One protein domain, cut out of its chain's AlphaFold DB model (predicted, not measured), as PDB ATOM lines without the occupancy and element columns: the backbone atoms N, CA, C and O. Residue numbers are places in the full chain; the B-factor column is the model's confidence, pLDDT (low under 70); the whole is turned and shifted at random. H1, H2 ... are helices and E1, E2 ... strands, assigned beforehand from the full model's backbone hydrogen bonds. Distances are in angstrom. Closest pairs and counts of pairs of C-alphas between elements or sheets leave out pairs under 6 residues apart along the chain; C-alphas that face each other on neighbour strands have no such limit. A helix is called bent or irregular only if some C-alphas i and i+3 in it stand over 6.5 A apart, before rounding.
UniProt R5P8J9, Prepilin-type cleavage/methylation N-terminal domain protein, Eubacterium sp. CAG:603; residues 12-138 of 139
ATOM      1  N   GLU A  12      13.221  96.080 192.616       89.75
ATOM      2  CA  GLU A  12      13.484  94.800 191.949       89.75
ATOM      3  C   GLU A  12      14.732  94.912 191.069       89.75
ATOM      4  O   GLU A  12      15.567  94.012 191.068       89.75
ATOM      5  N   LEU A  13      14.928  96.052 190.399       89.88
ATOM      6  CA  LEU A  13      16.116  96.293 189.582       89.88
ATOM      7  C   LEU A  13      17.393  96.471 190.426       89.88
ATOM      8  O   LEU A  13      18.441  95.929 190.073       89.88
ATOM      9  N   ILE A  14      17.314  97.192 191.551       92.31
ATOM     10  CA  ILE A  14      18.465  97.437 192.440       92.31
ATOM     11  C   ILE A  14      18.978  96.130 193.063       92.31
ATOM     12  O   ILE A  14      20.187  95.906 193.133       92.31
ATOM     13  N   ILE A  15      18.076  95.239 193.481       93.44
ATOM     14  CA  ILE A  15      18.463  93.942 194.054       93.44
ATOM     15  C   ILE A  15      19.169  93.074 193.001       93.44
ATOM     16  O   ILE A  15      20.159  92.409 193.310       93.44
ATOM     17  N   VAL A  16      18.719  93.117 191.743       93.81
ATOM     18  CA  VAL A  16      19.326  92.343 190.650       93.81
ATOM     19  C   VAL A  16      20.763  92.787 190.377       93.81
ATOM     20  O   VAL A  16      21.660  91.942 190.344       93.81
ATOM     21  N   ILE A  17      21.015  94.093 190.239       94.88
ATOM     22  CA  ILE A  17      22.384  94.592 190.019       94.88
ATOM     23  C   ILE A  17      23.289  94.312 191.225       94.88
ATOM     24  O   ILE A  17      24.470  94.023 191.037       94.88
ATOM     25  N   ALA A  18      22.741  94.323 192.447       95.50
ATOM     26  CA  ALA A  18      23.489  94.001 193.657       95.50
ATOM     27  C   ALA A  18      23.968  92.541 193.655       95.50
ATOM     28  O   ALA A  18      25.140  92.276 193.918       95.50
ATOM     29  N   ILE A  19      23.101  91.590 193.291       96.00
ATOM     30  CA  ILE A  19      23.479  90.173 193.205       96.00
ATOM     31  C   ILE A  19      24.448  89.935 192.038       96.00
ATOM     32  O   ILE A  19      25.449  89.240 192.213       96.00
ATOM     33  N   MET A  20      24.215  90.545 190.866       95.38
ATOM     34  CA  MET A  20      25.146  90.440 189.734       95.38
ATOM     35  C   MET A  20      26.542  90.971 190.088       95.38
ATOM     36  O   MET A  20      27.537  90.345 189.721       95.38
ATOM     37  N   ALA A  21      26.635  92.071 190.844       95.25
ATOM     38  CA  ALA A  21      27.912  92.628 191.283       95.25
ATOM     39  C   ALA A  21      28.697  91.650 192.173       95.25
ATOM     40  O   ALA A  21      29.895  91.450 191.956       95.25
ATOM     41  N   VAL A  22      28.028  90.987 193.124       95.00
ATOM     42  CA  VAL A  22      28.655  89.973 193.990       95.00
ATOM     43  C   VAL A  22      29.143  88.772 193.172       95.00
ATOM     44  O   VAL A  22      30.270  88.316 193.367       95.00
ATOM     45  N   LEU A  23      28.342  88.284 192.218       94.69
ATOM     46  CA  LEU A  23      28.728  87.158 191.358       94.69
ATOM     47  C   LEU A  23      29.963  87.484 190.506       94.69
ATOM     48  O   LEU A  23      30.905  86.691 190.454       94.69
ATOM     49  N   VAL A  24      29.995  88.660 189.872       92.88
ATOM     50  CA  VAL A  24      31.136  89.094 189.050       92.88
ATOM     51  C   VAL A  24      32.402  89.237 189.898       92.88
ATOM     52  O   VAL A  24      33.469  88.796 189.464       92.88
ATOM     53  N   ALA A  25      32.287  89.777 191.116       92.44
ATOM     54  CA  ALA A  25      33.419  89.947 192.026       92.44
ATOM     55  C   ALA A  25      34.117  88.616 192.365       92.44
ATOM     56  O   ALA A  25      35.345  88.562 192.423       92.44
ATOM     57  N   VAL A  26      33.357  87.530 192.537       92.12
ATOM     58  CA  VAL A  26      33.911  86.198 192.846       92.12
ATOM     59  C   VAL A  26      34.430  85.477 191.592       92.12
ATOM     60  O   VAL A  26      35.418  84.744 191.657       92.12
ATOM     61  N   ILE A  27      33.793  85.678 190.434       91.62
ATOM     62  CA  ILE A  27      34.140  84.974 189.187       91.62
ATOM     63  C   ILE A  27      35.387  85.559 188.516       91.62
ATOM     64  O   ILE A  27      36.184  84.798 187.963       91.62
ATOM     65  N   ALA A  28      35.587  86.879 188.568       87.31
ATOM     66  CA  ALA A  28      36.672  87.574 187.869       87.31
ATOM     67  C   ALA A  28      38.080  86.939 188.031       87.31
ATOM     68  O   ALA A  28      38.725  86.688 187.003       87.31
ATOM     69  N   PRO A  29      38.578  86.612 189.246       86.62
ATOM     70  CA  PRO A  29      39.909  86.009 189.400       86.62
ATOM     71  C   PRO A  29      39.991  84.590 188.821       86.62
ATOM     72  O   PRO A  29      40.976  84.237 188.167       86.62
ATOM     73  N   ASN A  30      38.941  83.789 189.008       88.12
ATOM     74  CA  ASN A  30      38.867  82.436 188.463       88.12
ATOM     75  C   ASN A  30      38.866  82.468 186.935       88.12
ATOM     76  O   ASN A  30      39.652  81.764 186.303       88.12
ATOM     77  N   LEU A  31      38.038  83.329 186.340       87.75
ATOM     78  CA  LEU A  31      37.947  83.487 184.893       87.75
ATOM     79  C   LEU A  31      39.303  83.858 184.280       87.75
ATOM     80  O   LEU A  31      39.704  83.246 183.295       87.75
ATOM     81  N   SER A  32      40.050  84.784 184.889       87.31
ATOM     82  CA  SER A  32      41.390  85.161 184.416       87.31
ATOM     83  C   SER A  32      42.352  83.962 184.343       87.31
ATOM     84  O   SER A  32      43.025  83.753 183.328       87.31
ATOM     85  N   LYS A  33      42.361  83.104 185.374       89.81
ATOM     86  CA  LYS A  33      43.185  81.883 185.413       89.81
ATOM     87  C   LYS A  33      42.735  80.828 184.397       89.81
ATOM     88  O   LYS A  33      43.573  80.176 183.770       89.81
ATOM     89  N   TYR A  34      41.428  80.640 184.228       90.19
ATOM     90  CA  TYR A  34      40.900  79.703 183.234       90.19
ATOM     91  C   TYR A  34      41.206  80.163 181.810       90.19
ATOM     92  O   TYR A  34      41.600  79.344 180.984       90.19
ATOM     93  N   LEU A  35      41.109  81.465 181.534       91.56
ATOM     94  CA  LEU A  35      41.451  82.033 180.233       91.56
ATOM     95  C   LEU A  35      42.935  81.856 179.907       91.56
ATOM     96  O   LEU A  35      43.259  81.420 178.804       91.56
ATOM     97  N   SER A  36      43.843  82.142 180.845       91.12
ATOM     98  CA  SER A  36      45.283  81.954 180.610       91.12
ATOM     99  C   SER A  36      45.635  80.483 180.382       91.12
ATOM    100  O   SER A  36      46.360  80.161 179.443       91.12
ATOM    101  N   SER A  37      45.045  79.584 181.169       93.06
ATOM    102  CA  SER A  37      45.231  78.137 181.024       93.06
ATOM    103  C   SER A  37      44.647  77.615 179.706       93.06
ATOM    104  O   SER A  37      45.259  76.776 179.051       93.06
ATOM    105  N   SER A  38      43.487  78.123 179.279       94.00
ATOM    106  CA  SER A  38      42.880  77.777 177.988       94.00
ATOM    107  C   SER A  38      43.765  78.216 176.824       94.00
ATOM    108  O   SER A  38      43.986  77.432 175.909       94.00
ATOM    109  N   LYS A  39      44.311  79.436 176.880       95.12
ATOM    110  CA  LYS A  39      45.248  79.948 175.871       95.12
ATOM    111  C   LYS A  39      46.509  79.085 175.781       95.12
ATOM    112  O   LYS A  39      46.905  78.728 174.680       95.12
ATOM    113  N   GLN A  40      47.091  78.699 176.919       94.50
ATOM    114  CA  GLN A  40      48.261  77.811 176.956       94.50
ATOM    115  C   GLN A  40      47.965  76.435 176.350       94.50
ATOM    116  O   GLN A  40      48.763  75.928 175.572       94.50
ATOM    117  N   LYS A  41      46.806  75.841 176.659       95.12
ATOM    118  CA  LYS A  41      46.394  74.559 176.066       95.12
ATOM    119  C   LYS A  41      46.227  74.651 174.552       95.12
ATOM    120  O   LYS A  41      46.667  73.753 173.843       95.12
ATOM    121  N   THR A  42      45.618  75.730 174.058       95.75
ATOM    122  CA  THR A  42      45.515  75.972 172.614       95.75
ATOM    123  C   THR A  42      46.896  76.115 171.977       95.75
ATOM    124  O   THR A  42      47.128  75.538 170.923       95.75
ATOM    125  N   ASP A  43      47.833  76.806 172.628       94.44
ATOM    126  CA  ASP A  43      49.195  76.950 172.105       94.44
ATOM    127  C   ASP A  43      49.952  75.625 172.055       94.44
ATOM    128  O   ASP A  43      50.626  75.369 171.064       94.44
ATOM    129  N   ILE A  44      49.803  74.762 173.065       94.50
ATOM    130  CA  ILE A  44      50.373  73.406 173.047       94.50
ATOM    131  C   ILE A  44      49.795  72.605 171.874       94.50
ATOM    132  O   ILE A  44      50.549  72.041 171.092       94.50
ATOM    133  N   SER A  45      48.471  72.636 171.688       95.38
ATOM    134  CA  SER A  45      47.818  71.955 170.563       95.38
ATOM    135  C   SER A  45      48.305  72.470 169.203       95.38
ATOM    136  O   SER A  45      48.501  71.681 168.279       95.38
ATOM    137  N   ASN A  46      48.510  73.784 169.068       94.12
ATOM    138  CA  ASN A  46      49.043  74.388 167.846       94.12
ATOM    139  C   ASN A  46      50.503  73.973 167.617       94.12
ATOM    140  O   ASN A  46      50.866  73.630 166.498       94.12
ATOM    141  N   ILE A  47      51.324  73.965 168.672       93.50
ATOM    142  CA  ILE A  47      52.718  73.498 168.641       93.50
ATOM    143  C   ILE A  47      52.794  72.044 168.175       93.50
ATOM    144  O   ILE A  47      53.600  71.741 167.299       93.50
ATOM    145  N   ASP A  48      51.954  71.165 168.722       94.00
ATOM    146  CA  ASP A  48      51.945  69.745 168.363       94.00
ATOM    147  C   ASP A  48      51.487  69.533 166.916       94.00
ATOM    148  O   ASP A  48      52.065  68.719 166.199       94.00
ATOM    149  N   THR A  49      50.513  70.323 166.454       93.38
ATOM    150  CA  THR A  49      50.064  70.306 165.053       93.38
ATOM    151  C   THR A  49      51.185  70.744 164.109       93.38
ATOM    152  O   THR A  49      51.492  70.039 163.151       93.38
ATOM    153  N   ILE A  50      51.846  71.872 164.403       90.62
ATOM    154  CA  ILE A  50      52.976  72.377 163.609       90.62
ATOM    155  C   ILE A  50      54.109  71.352 163.586       90.62
ATOM    156  O   ILE A  50      54.636  71.049 162.519       90.62
ATOM    157  N   ARG A  51      54.474  70.795 164.747       90.25
ATOM    158  CA  ARG A  51      55.523  69.777 164.845       90.25
ATOM    159  C   ARG A  51      55.195  68.576 163.961       90.25
ATOM    160  O   ARG A  51      56.027  68.208 163.140       90.25
ATOM    161  N   GLY A  52      53.994  68.013 164.095       90.31
ATOM    162  CA  GLY A  52      53.591  66.822 163.348       90.31
ATOM    163  C   GLY A  52      53.603  67.032 161.834       90.31
ATOM    164  O   GLY A  52      54.093  66.174 161.104       90.31
ATOM    165  N   VAL A  53      53.137  68.192 161.355       89.31
ATOM    166  CA  VAL A  53      53.183  68.515 159.919       89.31
ATOM    167  C   VAL A  53      54.620  68.611 159.411       89.31
ATOM    168  O   VAL A  53      54.937  68.092 158.341       89.31
ATOM    169  N   ILE A  54      55.503  69.259 160.168       85.88
ATOM    170  CA  ILE A  54      56.900  69.451 159.772       85.88
ATOM    171  C   ILE A  54      57.655  68.120 159.796       85.88
ATOM    172  O   ILE A  54      58.360  67.816 158.841       85.88
ATOM    173  N   GLU A  55      57.453  67.290 160.822       84.44
ATOM    174  CA  GLU A  55      58.024  65.939 160.898       84.44
ATOM    175  C   GLU A  55      57.558  65.057 159.734       84.44
ATOM    176  O   GLU A  55      58.373  64.393 159.093       84.44
ATOM    177  N   GLN A  56      56.261  65.089 159.414       85.25
ATOM    178  CA  GLN A  56      55.716  64.374 158.261       85.25
ATOM    179  C   GLN A  56      56.320  64.886 156.950       85.25
ATOM    180  O   GLN A  56      56.676  64.091 156.084       85.25
ATOM    181  N   SER A  57      56.470  66.203 156.814       80.88
ATOM    182  CA  SER A  57      57.047  66.822 155.622       80.88
ATOM    183  C   SER A  57      58.514  66.427 155.449       80.88
ATOM    184  O   SER A  57      58.883  66.012 154.356       80.88
ATOM    185  N   CYS A  58      59.311  66.425 156.527       76.38
ATOM    186  CA  CYS A  58      60.703  65.959 156.519       76.38
ATOM    187  C   CYS A  58      60.835  64.483 156.116       76.38
ATOM    188  O   CYS A  58      61.840  64.100 155.529       76.38
ATOM    189  N   ALA A  59      59.844  63.643 156.433       77.38
ATOM    190  CA  ALA A  59      59.850  62.231 156.053       77.38
ATOM    191  C   ALA A  59      59.454  61.993 154.583       77.38
ATOM    192  O   ALA A  59      59.907  61.023 153.978       77.38
ATOM    193  N   LEU A  60      58.587  62.841 154.016       69.81
ATOM    194  CA  LEU A  60      58.091  62.705 152.640       69.81
ATOM    195  C   LEU A  60      59.065  63.276 151.609       69.81
ATOM    196  O   LEU A  60      59.257  62.691 150.543       69.81
ATOM    197  N   THR A  61      59.679  64.415 151.914       63.56
ATOM    198  CA  THR A  61      60.720  64.992 151.070       63.56
ATOM    199  C   THR A  61      62.032  64.304 151.422       63.56
ATOM    200  O   THR A  61      62.732  64.733 152.330       63.56
ATOM    201  N   ASN A  62      62.381  63.231 150.703       54.16
ATOM    202  CA  ASN A  62      63.687  62.548 150.777       54.16
ATOM    203  C   ASN A  62      64.853  63.441 150.286       54.16
ATOM    204  O   ASN A  62      65.889  62.947 149.842       54.16
ATOM    205  N   THR A  63      64.663  64.758 150.304       52.75
ATOM    206  CA  THR A  63      65.719  65.744 150.212       52.75
ATOM    207  C   THR A  63      66.563  65.529 151.458       52.75
ATOM    208  O   THR A  63      66.114  65.747 152.585       52.75
ATOM    209  N   GLU A  64      67.793  65.049 151.268       46.72
ATOM    210  CA  GLU A  64      68.846  65.399 152.211       46.72
ATOM    211  C   GLU A  64      68.679  66.898 152.421       46.72
ATOM    212  O   GLU A  64      68.634  67.644 151.443       46.72
ATOM    213  N   VAL A  65      68.444  67.336 153.656       50.94
ATOM    214  CA  VAL A  65      68.352  68.764 153.941       50.94
ATOM    215  C   VAL A  65      69.795  69.268 153.824       50.94
ATOM    216  O   VAL A  65      70.507  69.424 154.813       50.94
ATOM    217  N   SER A  66      70.282  69.350 152.582       43.75
ATOM    218  CA  SER A  66      71.648  69.651 152.195       43.75
ATOM    219  C   SER A  66      71.825  71.120 152.474       43.75
ATOM    220  O   SER A  66      71.406  71.966 151.688       43.75
ATOM    221  N   GLU A  67      72.342  71.362 153.676       42.69
ATOM    222  CA  GLU A  67      72.521  72.656 154.313       42.69
ATOM    223  C   GLU A  67      71.402  73.638 153.951       42.69
ATOM    224  O   GLU A  67      71.596  74.536 153.122       42.69
ATOM    225  N   PRO A  68      70.223  73.522 154.596       45.84
ATOM    226  CA  PRO A  68      69.328  74.656 154.569       45.84
ATOM    227  C   PRO A  68      70.122  75.776 155.226       45.84
ATOM    228  O   PRO A  68      70.873  75.537 156.167       45.84
ATOM    229  N   GLN A  69      69.999  77.005 154.772       48.56
ATOM    230  CA  GLN A  69      70.395  78.119 155.619       48.56
ATOM    231  C   GLN A  69      69.383  78.131 156.795       48.56
ATOM    232  O   GLN A  69      68.309  78.687 156.634       48.56
ATOM    233  N   SER A  70      69.490  77.509 157.976       58.81
ATOM    234  CA  SER A  70      70.489  76.758 158.746       58.81
ATOM    235  C   SER A  70      69.708  75.678 159.523       58.81
ATOM    236  O   SER A  70      68.774  76.016 160.261       58.81
ATOM    237  N   LEU A  71      70.091  74.396 159.440       68.94
ATOM    238  CA  LEU A  71      69.680  73.440 160.478       68.94
ATOM    239  C   LEU A  71      70.179  74.003 161.814       68.94
ATOM    240  O   LEU A  71      71.254  74.606 161.885       68.94
ATOM    241  N   GLY A  72      69.366  73.897 162.858       72.19
ATOM    242  CA  GLY A  72      69.662  74.507 164.152       72.19
ATOM    243  C   GLY A  72      69.350  76.008 164.270       72.19
ATOM    244  O   GLY A  72      69.538  76.560 165.356       72.19
ATOM    245  N   THR A  73      68.809  76.669 163.237       81.44
ATOM    246  CA  THR A  73      68.326  78.062 163.337       81.44
ATOM    247  C   THR A  73      66.816  78.150 163.533       81.44
ATOM    248  O   THR A  73      66.028  77.364 163.007       81.44
ATOM    249  N   TRP A  74      66.415  79.150 164.320       85.38
ATOM    250  CA  TRP A  74      65.019  79.535 164.480       85.38
ATOM    251  C   TRP A  74      64.529  80.308 163.258       85.38
ATOM    252  O   TRP A  74      65.045  81.384 162.964       85.38
ATOM    253  N   VAL A  75      63.492  79.793 162.607       82.56
ATOM    254  CA  VAL A  75      62.785  80.458 161.510       82.56
ATOM    255  C   VAL A  75      61.387  80.830 161.980       82.56
ATOM    256  O   VAL A  75      60.719  80.066 162.677       82.56
ATOM    257  N   GLU A  76      60.951  82.035 161.624       85.56
ATOM    258  CA  GLU A  76      59.593  82.492 161.898       85.56
ATOM    259  C   GLU A  76      58.609  81.826 160.934       85.56
ATOM    260  O   GLU A  76      58.764  81.922 159.719       85.56
ATOM    261  N   LEU A  77      57.598  81.155 161.486       85.19
ATOM    262  CA  LEU A  77      56.527  80.530 160.729       85.19
ATOM    263  C   LEU A  77      55.513  81.611 160.350       85.19
ATOM    264  O   LEU A  77      54.686  82.010 161.170       85.19
ATOM    265  N   LYS A  78      55.593  82.103 159.116       80.25
ATOM    266  CA  LYS A  78      54.557  82.929 158.497       80.25
ATOM    267  C   LYS A  78      53.904  82.159 157.371       80.25
ATOM    268  O   LYS A  78      54.438  81.180 156.848       80.25
ATOM    269  N   GLU A  79      52.750  82.668 156.981       69.38
ATOM    270  CA  GLU A  79      52.188  82.391 155.674       69.38
ATOM    271  C   GLU A  79      53.280  82.643 154.623       69.38
ATOM    272  O   GLU A  79      53.884  83.717 154.602       69.38
ATOM    273  N   ASN A  80      53.588  81.625 153.818       61.38
ATOM    274  CA  ASN A  80      54.590  81.713 152.757       61.38
ATOM    275  C   ASN A  80      56.054  81.969 153.212       61.38
ATOM    276  O   ASN A  80      56.787  82.678 152.530       61.38
ATOM    277  N   SER A  81      56.519  81.463 154.372       58.72
ATOM    278  CA  SER A  81      57.902  81.757 154.834       58.72
ATOM    279  C   SER A  81      58.733  80.601 155.408       58.72
ATOM    280  O   SER A  81      59.644  80.836 156.206       58.72
ATOM    281  N   VAL A  82      58.461  79.353 155.032       61.59
ATOM    282  CA  VAL A  82      59.164  78.192 155.610       61.59
ATOM    283  C   VAL A  82      60.332  77.756 154.726       61.59
ATOM    284  O   VAL A  82      60.197  76.825 153.948       61.59
ATOM    285  N   TYR A  83      61.491  78.404 154.834       60.12
ATOM    286  CA  TYR A  83      62.666  78.043 154.030       60.12
ATOM    287  C   TYR A  83      63.600  77.105 154.806       60.12
ATOM    288  O   TYR A  83      64.364  77.546 155.660       60.12
ATOM    289  N   TYR A  84      63.524  75.809 154.501       59.09
ATOM    290  CA  TYR A  84      64.450  74.775 154.988       59.09
ATOM    291  C   TYR A  84      64.993  73.918 153.845       59.09
ATOM    292  O   TYR A  84      65.248  72.735 154.017       59.09
ATOM    293  N   ASP A  85      65.155  74.497 152.666       57.53
ATOM    294  CA  ASP A  85      65.584  73.755 151.488       57.53
ATOM    295  C   ASP A  85      66.536  74.632 150.664       57.53
ATOM    296  O   ASP A  85      66.375  75.856 150.620       57.53
ATOM    297  N   SER A  86      67.577  74.006 150.119       49.41
ATOM    298  CA  SER A  86      68.600  74.624 149.272       49.41
ATOM    299  C   SER A  86      68.226  74.595 147.790       49.41
ATOM    300  O   SER A  86      68.918  75.224 146.983       49.41
ATOM    301  N   ASP A  87      67.118  73.936 147.432       53.19
ATOM    302  CA  ASP A  87      66.567  74.004 146.087       53.19
ATOM    303  C   ASP A  87      66.173  75.440 145.719       53.19
ATOM    304  O   ASP A  87      65.622  76.210 146.517       53.19
ATOM    305  N   ALA A  88      66.463  75.807 144.466       55.19
ATOM    306  CA  ALA A  88      65.981  77.055 143.900       55.19
ATOM    307  C   ALA A  88      64.459  77.096 144.050       55.19
ATOM    308  O   ALA A  88      63.779  76.124 143.720       55.19
ATOM    309  N   ALA A  89      63.941  78.218 144.555       57.12
ATOM    310  CA  ALA A  89      62.508  78.435 144.659       57.12
ATOM    311  C   ALA A  89      61.831  78.039 143.336       57.12
ATOM    312  O   ALA A  89      62.223  78.519 142.268       57.12
ATOM    313  N   ASP A  90      60.854  77.137 143.412       58.75
ATOM    314  CA  ASP A  90      60.062  76.717 142.259       58.75
ATOM    315  C   ASP A  90      59.194  77.901 141.771       58.75
ATOM    316  O   ASP A  90      59.227  78.988 142.354       58.75
ATOM    317  N   VAL A  91      58.406  77.709 140.711       51.19
ATOM    318  CA  VAL A  91      57.643  78.734 139.959       51.19
ATOM    319  C   VAL A  91      56.857  79.743 140.826       51.19
ATOM    320  O   VAL A  91      56.662  80.880 140.399       51.19
ATOM    321  N   ASP A  92      56.490  79.380 142.059       58.53
ATOM    322  CA  ASP A  92      55.707  80.205 142.990       58.53
ATOM    323  C   ASP A  92      56.499  80.801 144.178       58.53
ATOM    324  O   ASP A  92      55.904  81.381 145.086       58.53
ATOM    325  N   GLY A  93      57.831  80.670 144.217       56.53
ATOM    326  CA  GLY A  93      58.662  81.203 145.311       56.53
ATOM    327  C   GLY A  93      58.840  80.261 146.514       56.53
ATOM    328  O   GLY A  93      59.438  80.652 147.520       56.53
ATOM    329  N   TYR A  94      58.346  79.026 146.395       57.62
ATOM    330  CA  TYR A  94      58.368  77.981 147.422       57.62
ATOM    331  C   TYR A  94      59.299  76.834 147.032       57.62
ATOM    332  O   TYR A  94      59.353  76.438 145.870       57.62
ATOM    333  N   THR A  95      59.956  76.236 148.019       71.75
ATOM    334  CA  THR A  95      60.617  74.932 147.882       71.75
ATOM    335  C   THR A  95      59.619  73.787 148.103       71.75
ATOM    336  O   THR A  95      58.554  74.008 148.696       71.75
ATOM    337  N   ALA A  96      59.933  72.564 147.661       72.81
ATOM    338  CA  ALA A  96      59.016  71.416 147.755       72.81
ATOM    339  C   ALA A  96      58.581  71.125 149.205       72.81
ATOM    340  O   ALA A  96      57.406  70.860 149.465       72.81
ATOM    341  N   PHE A  97      59.508  71.265 150.154       76.81
ATOM    342  CA  PHE A  97      59.229  71.156 151.585       76.81
ATOM    343  C   PHE A  97      58.323  72.282 152.103       76.81
ATOM    344  O   PHE A  97      57.350  72.046 152.814       76.81
ATOM    345  N   SER A  98      58.618  73.531 151.741       76.00
ATOM    346  CA  SER A  98      57.830  74.678 152.207       76.00
ATOM    347  C   SER A  98      56.372  74.611 151.737       76.00
ATOM    348  O   SER A  98      55.461  74.989 152.474       76.00
ATOM    349  N   ARG A  99      56.154  74.060 150.534       77.50
ATOM    350  CA  ARG A  99      54.833  73.817 149.955       77.50
ATOM    351  C   ARG A  99      54.092  72.707 150.690       77.50
ATOM    352  O   ARG A  99      52.946  72.923 151.061       77.50
ATOM    353  N   SER A 100      54.733  71.567 150.959       81.12
ATOM    354  CA  SER A 100      54.079  70.461 151.673       81.12
ATOM    355  C   SER A 100      53.657  70.860 153.088       81.12
ATOM    356  O   SER A 100      52.542  70.549 153.510       81.12
ATOM    357  N   VAL A 101      54.487  71.639 153.788       83.25
ATOM    358  CA  VAL A 101      54.143  72.205 155.099       83.25
ATOM    359  C   VAL A 101      52.975  73.188 154.991       83.25
ATOM    360  O   VAL A 101      52.049  73.126 155.802       83.25
ATOM    361  N   ALA A 102      52.995  74.093 154.006       81.69
ATOM    362  CA  ALA A 102      51.928  75.073 153.811       81.69
ATOM    363  C   ALA A 102      50.585  74.410 153.454       81.69
ATOM    364  O   ALA A 102      49.558  74.773 154.021       81.69
ATOM    365  N   GLU A 103      50.591  73.406 152.576       83.19
ATOM    366  CA  GLU A 103      49.402  72.638 152.192       83.19
ATOM    367  C   GLU A 103      48.820  71.848 153.370       83.19
ATOM    368  O   GLU A 103      47.605  71.831 153.565       83.19
ATOM    369  N   ALA A 104      49.675  71.224 154.182       86.50
ATOM    370  CA  ALA A 104      49.237  70.432 155.326       86.50
ATOM    371  C   ALA A 104      48.751  71.292 156.509       86.50
ATOM    372  O   ALA A 104      47.867  70.859 157.248       86.50
ATOM    373  N   LEU A 105      49.294  72.502 156.695       86.69
ATOM    374  CA  LEU A 105      48.826  73.436 157.730       86.69
ATOM    375  C   LEU A 105      47.602  74.254 157.297       86.69
ATOM    376  O   LEU A 105      46.752  74.554 158.134       86.69
ATOM    377  N   GLY A 106      47.505  74.632 156.021       86.12
ATOM    378  CA  GLY A 106      46.470  75.526 155.499       86.12
ATOM    379  C   GLY A 106      46.629  76.970 155.990       86.12
ATOM    380  O   GLY A 106      47.080  77.831 155.243       86.12
ATOM    381  N   GLU A 107      46.279  77.239 157.251       86.81
ATOM    382  CA  GLU A 107      46.470  78.538 157.911       86.81
ATOM    383  C   GLU A 107      47.478  78.396 159.055       86.81
ATOM    384  O   GLU A 107      47.334  77.539 159.928       86.81
ATOM    385  N   VAL A 108      48.491  79.267 159.089       86.81
ATOM    386  CA  VAL A 108      49.479  79.266 160.171       86.81
ATOM    387  C   VAL A 108      48.835  79.796 161.460       86.81
ATOM    388  O   VAL A 108      48.493  80.982 161.533       86.81
ATOM    389  N   PRO A 109      48.685  78.970 162.513       90.62
ATOM    390  CA  PRO A 109      48.043  79.420 163.737       90.62
ATOM    391  C   PRO A 109      48.939  80.413 164.488       90.62
ATOM    392  O   PRO A 109      50.159  80.279 164.521       90.62
ATOM    393  N   LYS A 110      48.325  81.382 165.174       91.44
ATOM    394  CA  LYS A 110      49.020  82.314 166.082       91.44
ATOM    395  C   LYS A 110      48.886  81.890 167.536       91.44
ATOM    396  O   LYS A 110      47.851  81.348 167.938       91.44
ATOM    397  N   SER A 111      49.895  82.214 168.342       93.94
ATOM    398  CA  SER A 111      49.845  82.011 169.789       93.94
ATOM    399  C   SER A 111      48.681  82.797 170.396       93.94
ATOM    400  O   SER A 111      48.552  84.008 170.214       93.94
ATOM    401  N   LYS A 112      47.823  82.117 171.154       94.19
ATOM    402  CA  LYS A 112      46.744  82.719 171.942       94.19
ATOM    403  C   LYS A 112      47.260  83.332 173.242       94.19
ATOM    404  O   LYS A 112      46.562  84.168 173.825       94.19
ATOM    405  N   VAL A 113      48.454  82.938 173.696       91.88
ATOM    406  CA  VAL A 113      49.125  83.523 174.865       91.88
ATOM    407  C   VAL A 113      49.802  84.847 174.507       91.88
ATOM    408  O   VAL A 113      49.497  85.851 175.149       91.88
ATOM    409  N   THR A 114      50.673  84.878 173.493       90.50
ATOM    410  CA  THR A 114      51.462  86.075 173.136       90.50
ATOM    411  C   THR A 114      50.842  86.912 172.019       90.50
ATOM    412  O   THR A 114      51.185  88.085 171.879       90.50
ATOM    413  N   GLY A 115      49.930  86.345 171.222       90.88
ATOM    414  CA  GLY A 115      49.366  86.994 170.032       90.88
ATOM    415  C   GLY A 115      50.312  87.013 168.826       90.88
ATOM    416  O   GLY A 115      49.982  87.621 167.809       90.88
ATOM    417  N   LYS A 116      51.487  86.383 168.943       91.06
ATOM    418  CA  LYS A 116      52.553  86.393 167.937       91.06
ATOM    419  C   LYS A 116      52.643  85.057 167.193       91.06
ATOM    420  O   LYS A 116      51.984  84.079 167.556       91.06
ATOM    421  N   ASP A 117      53.481  85.044 166.165       91.25
ATOM    422  CA  ASP A 117      53.763  83.868 165.345       91.25
ATOM    423  C   ASP A 117      54.602  82.829 166.110       91.25
ATOM    424  O   ASP A 117      55.234  83.125 167.137       91.25
ATOM    425  N   PHE A 118      54.607  81.593 165.613       91.12
ATOM    426  CA  PHE A 118      55.485  80.540 166.115       91.12
ATOM    427  C   PHE A 118      56.833  80.578 165.403       91.12
ATOM    428  O   PHE A 118      56.939  80.960 164.241       91.12
ATOM    429  N   TRP A 119      57.877  80.168 166.109       89.38
ATOM    430  CA  TRP A 119      59.187  79.895 165.543       89.38
ATOM    431  C   TRP A 119      59.436  78.400 165.549       89.38
ATOM    432  O   TRP A 119      59.116  77.716 166.525       89.38
ATOM    433  N   VAL A 120      60.049  77.921 164.478       88.44
ATOM    434  CA  VAL A 120      60.426  76.527 164.291       88.44
ATOM    435  C   VAL A 120      61.945  76.443 164.221       88.44
ATOM    436  O   VAL A 120      62.606  77.358 163.738       88.44
ATOM    437  N   LYS A 121      62.507  75.361 164.743       86.06
ATOM    438  CA  LYS A 121      63.895  74.961 164.544       86.06
ATOM    439  C   LYS A 121      63.910  73.473 164.225       86.06
ATOM    440  O   LYS A 121      63.341  72.687 164.982       86.06
ATOM    441  N   ILE A 122      64.566  73.111 163.131       84.19
ATOM    442  CA  ILE A 122      64.792  71.723 162.729       84.19
ATOM    443  C   ILE A 122      66.272  71.426 162.943       84.19
ATOM    444  O   ILE A 122      67.133  72.186 162.502       84.19
ATOM    445  N   GLU A 123      66.569  70.353 163.661       83.75
ATOM    446  CA  GLU A 123      67.921  69.855 163.908       83.75
ATOM    447  C   GLU A 123      68.019  68.433 163.374       83.75
ATOM    448  O   GLU A 123      67.041  67.696 163.431       83.75
ATOM    449  N   GLN A 124      69.180  68.041 162.865       82.38
ATOM    450  CA  GLN A 124      69.429  66.669 162.440       82.38
ATOM    451  C   GLN A 124      70.615  66.118 163.216       82.38
ATOM    452  O   GLN A 124      71.663  66.760 163.307       82.38
ATOM    453  N   ASP A 125      70.455  64.928 163.778       80.44
ATOM    454  CA  ASP A 125      71.554  64.219 164.411       80.44
ATOM    455  C   ASP A 125      72.475  63.626 163.331       80.44
ATOM    456  O   ASP A 125      72.061  62.787 162.533       80.44
ATOM    457  N   SER A 126      73.738  64.055 163.304       74.75
ATOM    458  CA  SER A 126      74.711  63.665 162.270       74.75
ATOM    459  C   SER A 126      75.122  62.187 162.313       74.75
ATOM    460  O   SER A 126      75.770  61.713 161.386       74.75
ATOM    461  N   THR A 127      74.792  61.462 163.386       74.50
ATOM    462  CA  THR A 127      75.144  60.045 163.563       74.50
ATOM    463  C   THR A 127      73.979  59.131 163.195       74.50
ATOM    464  O   THR A 127      74.182  58.070 162.613       74.50
ATOM    465  N   THR A 128      72.754  59.531 163.541       77.19
ATOM    466  CA  THR A 128      71.539  58.722 163.346       77.19
ATOM    467  C   THR A 128      70.691  59.170 162.157       77.19
ATOM    468  O   THR A 128      69.815  58.426 161.724       77.19
ATOM    469  N   GLY A 129      70.924  60.377 161.634       72.12
ATOM    470  CA  GLY A 129      70.127  60.989 160.571       72.12
ATOM    471  C   GLY A 129      68.731  61.438 161.015       72.12
ATOM    472  O   GLY A 129      67.968  61.924 160.183       72.12
ATOM    473  N   ILE A 130      68.389  61.289 162.301       76.19
ATOM    474  CA  ILE A 130      67.066  61.608 162.849       76.19
ATOM    475  C   ILE A 130      66.885  63.127 162.934       76.19
ATOM    476  O   ILE A 130      67.728  63.832 163.493       76.19
ATOM    477  N   TYR A 131      65.750  63.620 162.432       79.19
ATOM    478  CA  TYR A 131      65.342  65.016 162.574       79.19
ATOM    479  C   TYR A 131      64.614  65.255 163.904       79.19
ATOM    480  O   TYR A 131      63.768  64.469 164.320       79.19
ATOM    481  N   THR A 132      64.920  66.374 164.556       83.62
ATOM    482  CA  THR A 132      64.233  66.889 165.743       83.62
ATOM    483  C   THR A 132      63.600  68.233 165.412       83.62
ATOM    484  O   THR A 132      64.292  69.174 165.019       83.62
ATOM    485  N   VAL A 133      62.287  68.348 165.616       87.31
ATOM    486  CA  VAL A 133      61.532  69.581 165.365       87.31
ATOM    487  C   VAL A 133      61.147  70.245 166.686       87.31
ATOM    488  O   VAL A 133      60.361  69.731 167.490       87.31
ATOM    489  N   THR A 134      61.679  71.446 166.903       90.12
ATOM    490  CA  THR A 134      61.346  72.287 168.055       90.12
ATOM    491  C   THR A 134      60.500  73.471 167.611       90.12
ATOM    492  O   THR A 134      60.899  74.231 166.736       90.12
ATOM    493  N   VAL A 135      59.356  73.678 168.264       91.31
ATOM    494  CA  VAL A 135      58.453  74.806 168.002       91.31
ATOM    495  C   VAL A 135      58.248  75.593 169.295       91.31
ATOM    496  O   VAL A 135      58.097  75.005 170.366       91.31
ATOM    497  N   LYS A 136      58.244  76.925 169.213       91.62
ATOM    498  CA  LYS A 136      57.918  77.811 170.343       91.62
ATOM    499  C   LYS A 136      57.163  79.048 169.876       91.62
ATOM    500  O   LYS A 136      57.368  79.510 168.760       91.62
ATOM    501  N   SER A 137      56.329  79.631 170.730       88.12
ATOM    502  CA  SER A 137      55.742  80.948 170.459       88.12
ATOM    503  C   SER A 137      56.813  82.036 170.544       88.12
ATOM    504  O   SER A 137      57.641  82.010 171.461       88.12
ATOM    505  N   LYS A 138      56.770  83.032 169.658       82.62
ATOM    506  CA  LYS A 138      57.603  84.233 169.784       82.62
ATOM    507  C   LYS A 138      57.263  84.970 171.085       82.62
ATOM    508  O   LYS A 138      56.088  85.232 171.359       82.62
TER     509      LYS A 138
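What this domain is: This is residues 12 to 138 of the 139 residues of the protein "Prepilin-type cleavage/methylation N-terminal domain protein" of Eubacterium sp. CAG:603 (UniProt R5P8J9). A long, bent helix, H1, runs from a free arm, residues 12 to 34, into a small head, where its last part is packed between the short helix H2 and the two-stranded hairpin E1 and E2. A long loop, residues 61 to 95, completes the head, and its residues 75 to 76 pair with E1. The 127 printed residues hold, in order, H1, H2, E1 and E2, mostly helix, with E1 and E2 antiparallel. The whole is an extended rod of 74 by 35 by 20 A, radius of gyration of the C-alphas 21.4 A.

How they stand to each other: H1, residues 12 to 60, was assigned as one helix by its hydrogen bonds but is bent: C-alphas 26 and 29 are 6.9 A apart. Its arms H1a, residues 12 to 26, and H1b, residues 29 to 60, stand at a steep tilt of 53 degrees. H2, residues 96 to 105, touches H1b at residues 50 to 58 alone, closest at the C-alphas of Ile 54 and Val 101, 6.1 A; this helical hairpin runs opposite ways at 36 degrees, only just steep. E1, residues 118 to 124, and E2, residues 131 to 137, form an antiparallel hairpin, with N 121 and O 134 at 2.8 A. The closest C-alphas of H1b and E2 are those of Ile 47 and Val 135, 5.9 A. Every O i to N i+4 pair is within hydrogen-bond range in H1a, H1b and H2.

Where its parts are: H1a begins at C-alpha 12 (13.484, 94.800, 191.949) and measures 22.2 A; H1b measures 47.2 A. E2 ends at C-alpha 137 (55.742, 80.948, 170.459).

The domain as a whole: Glu 12 and Thr 127 have the C-alphas farthest apart, 76.3 A. The printed part has no cut. The links H1 to H2 and H2 to E1 are long. Residues 60 to 71 and 79 to 94 have pLDDT under 70.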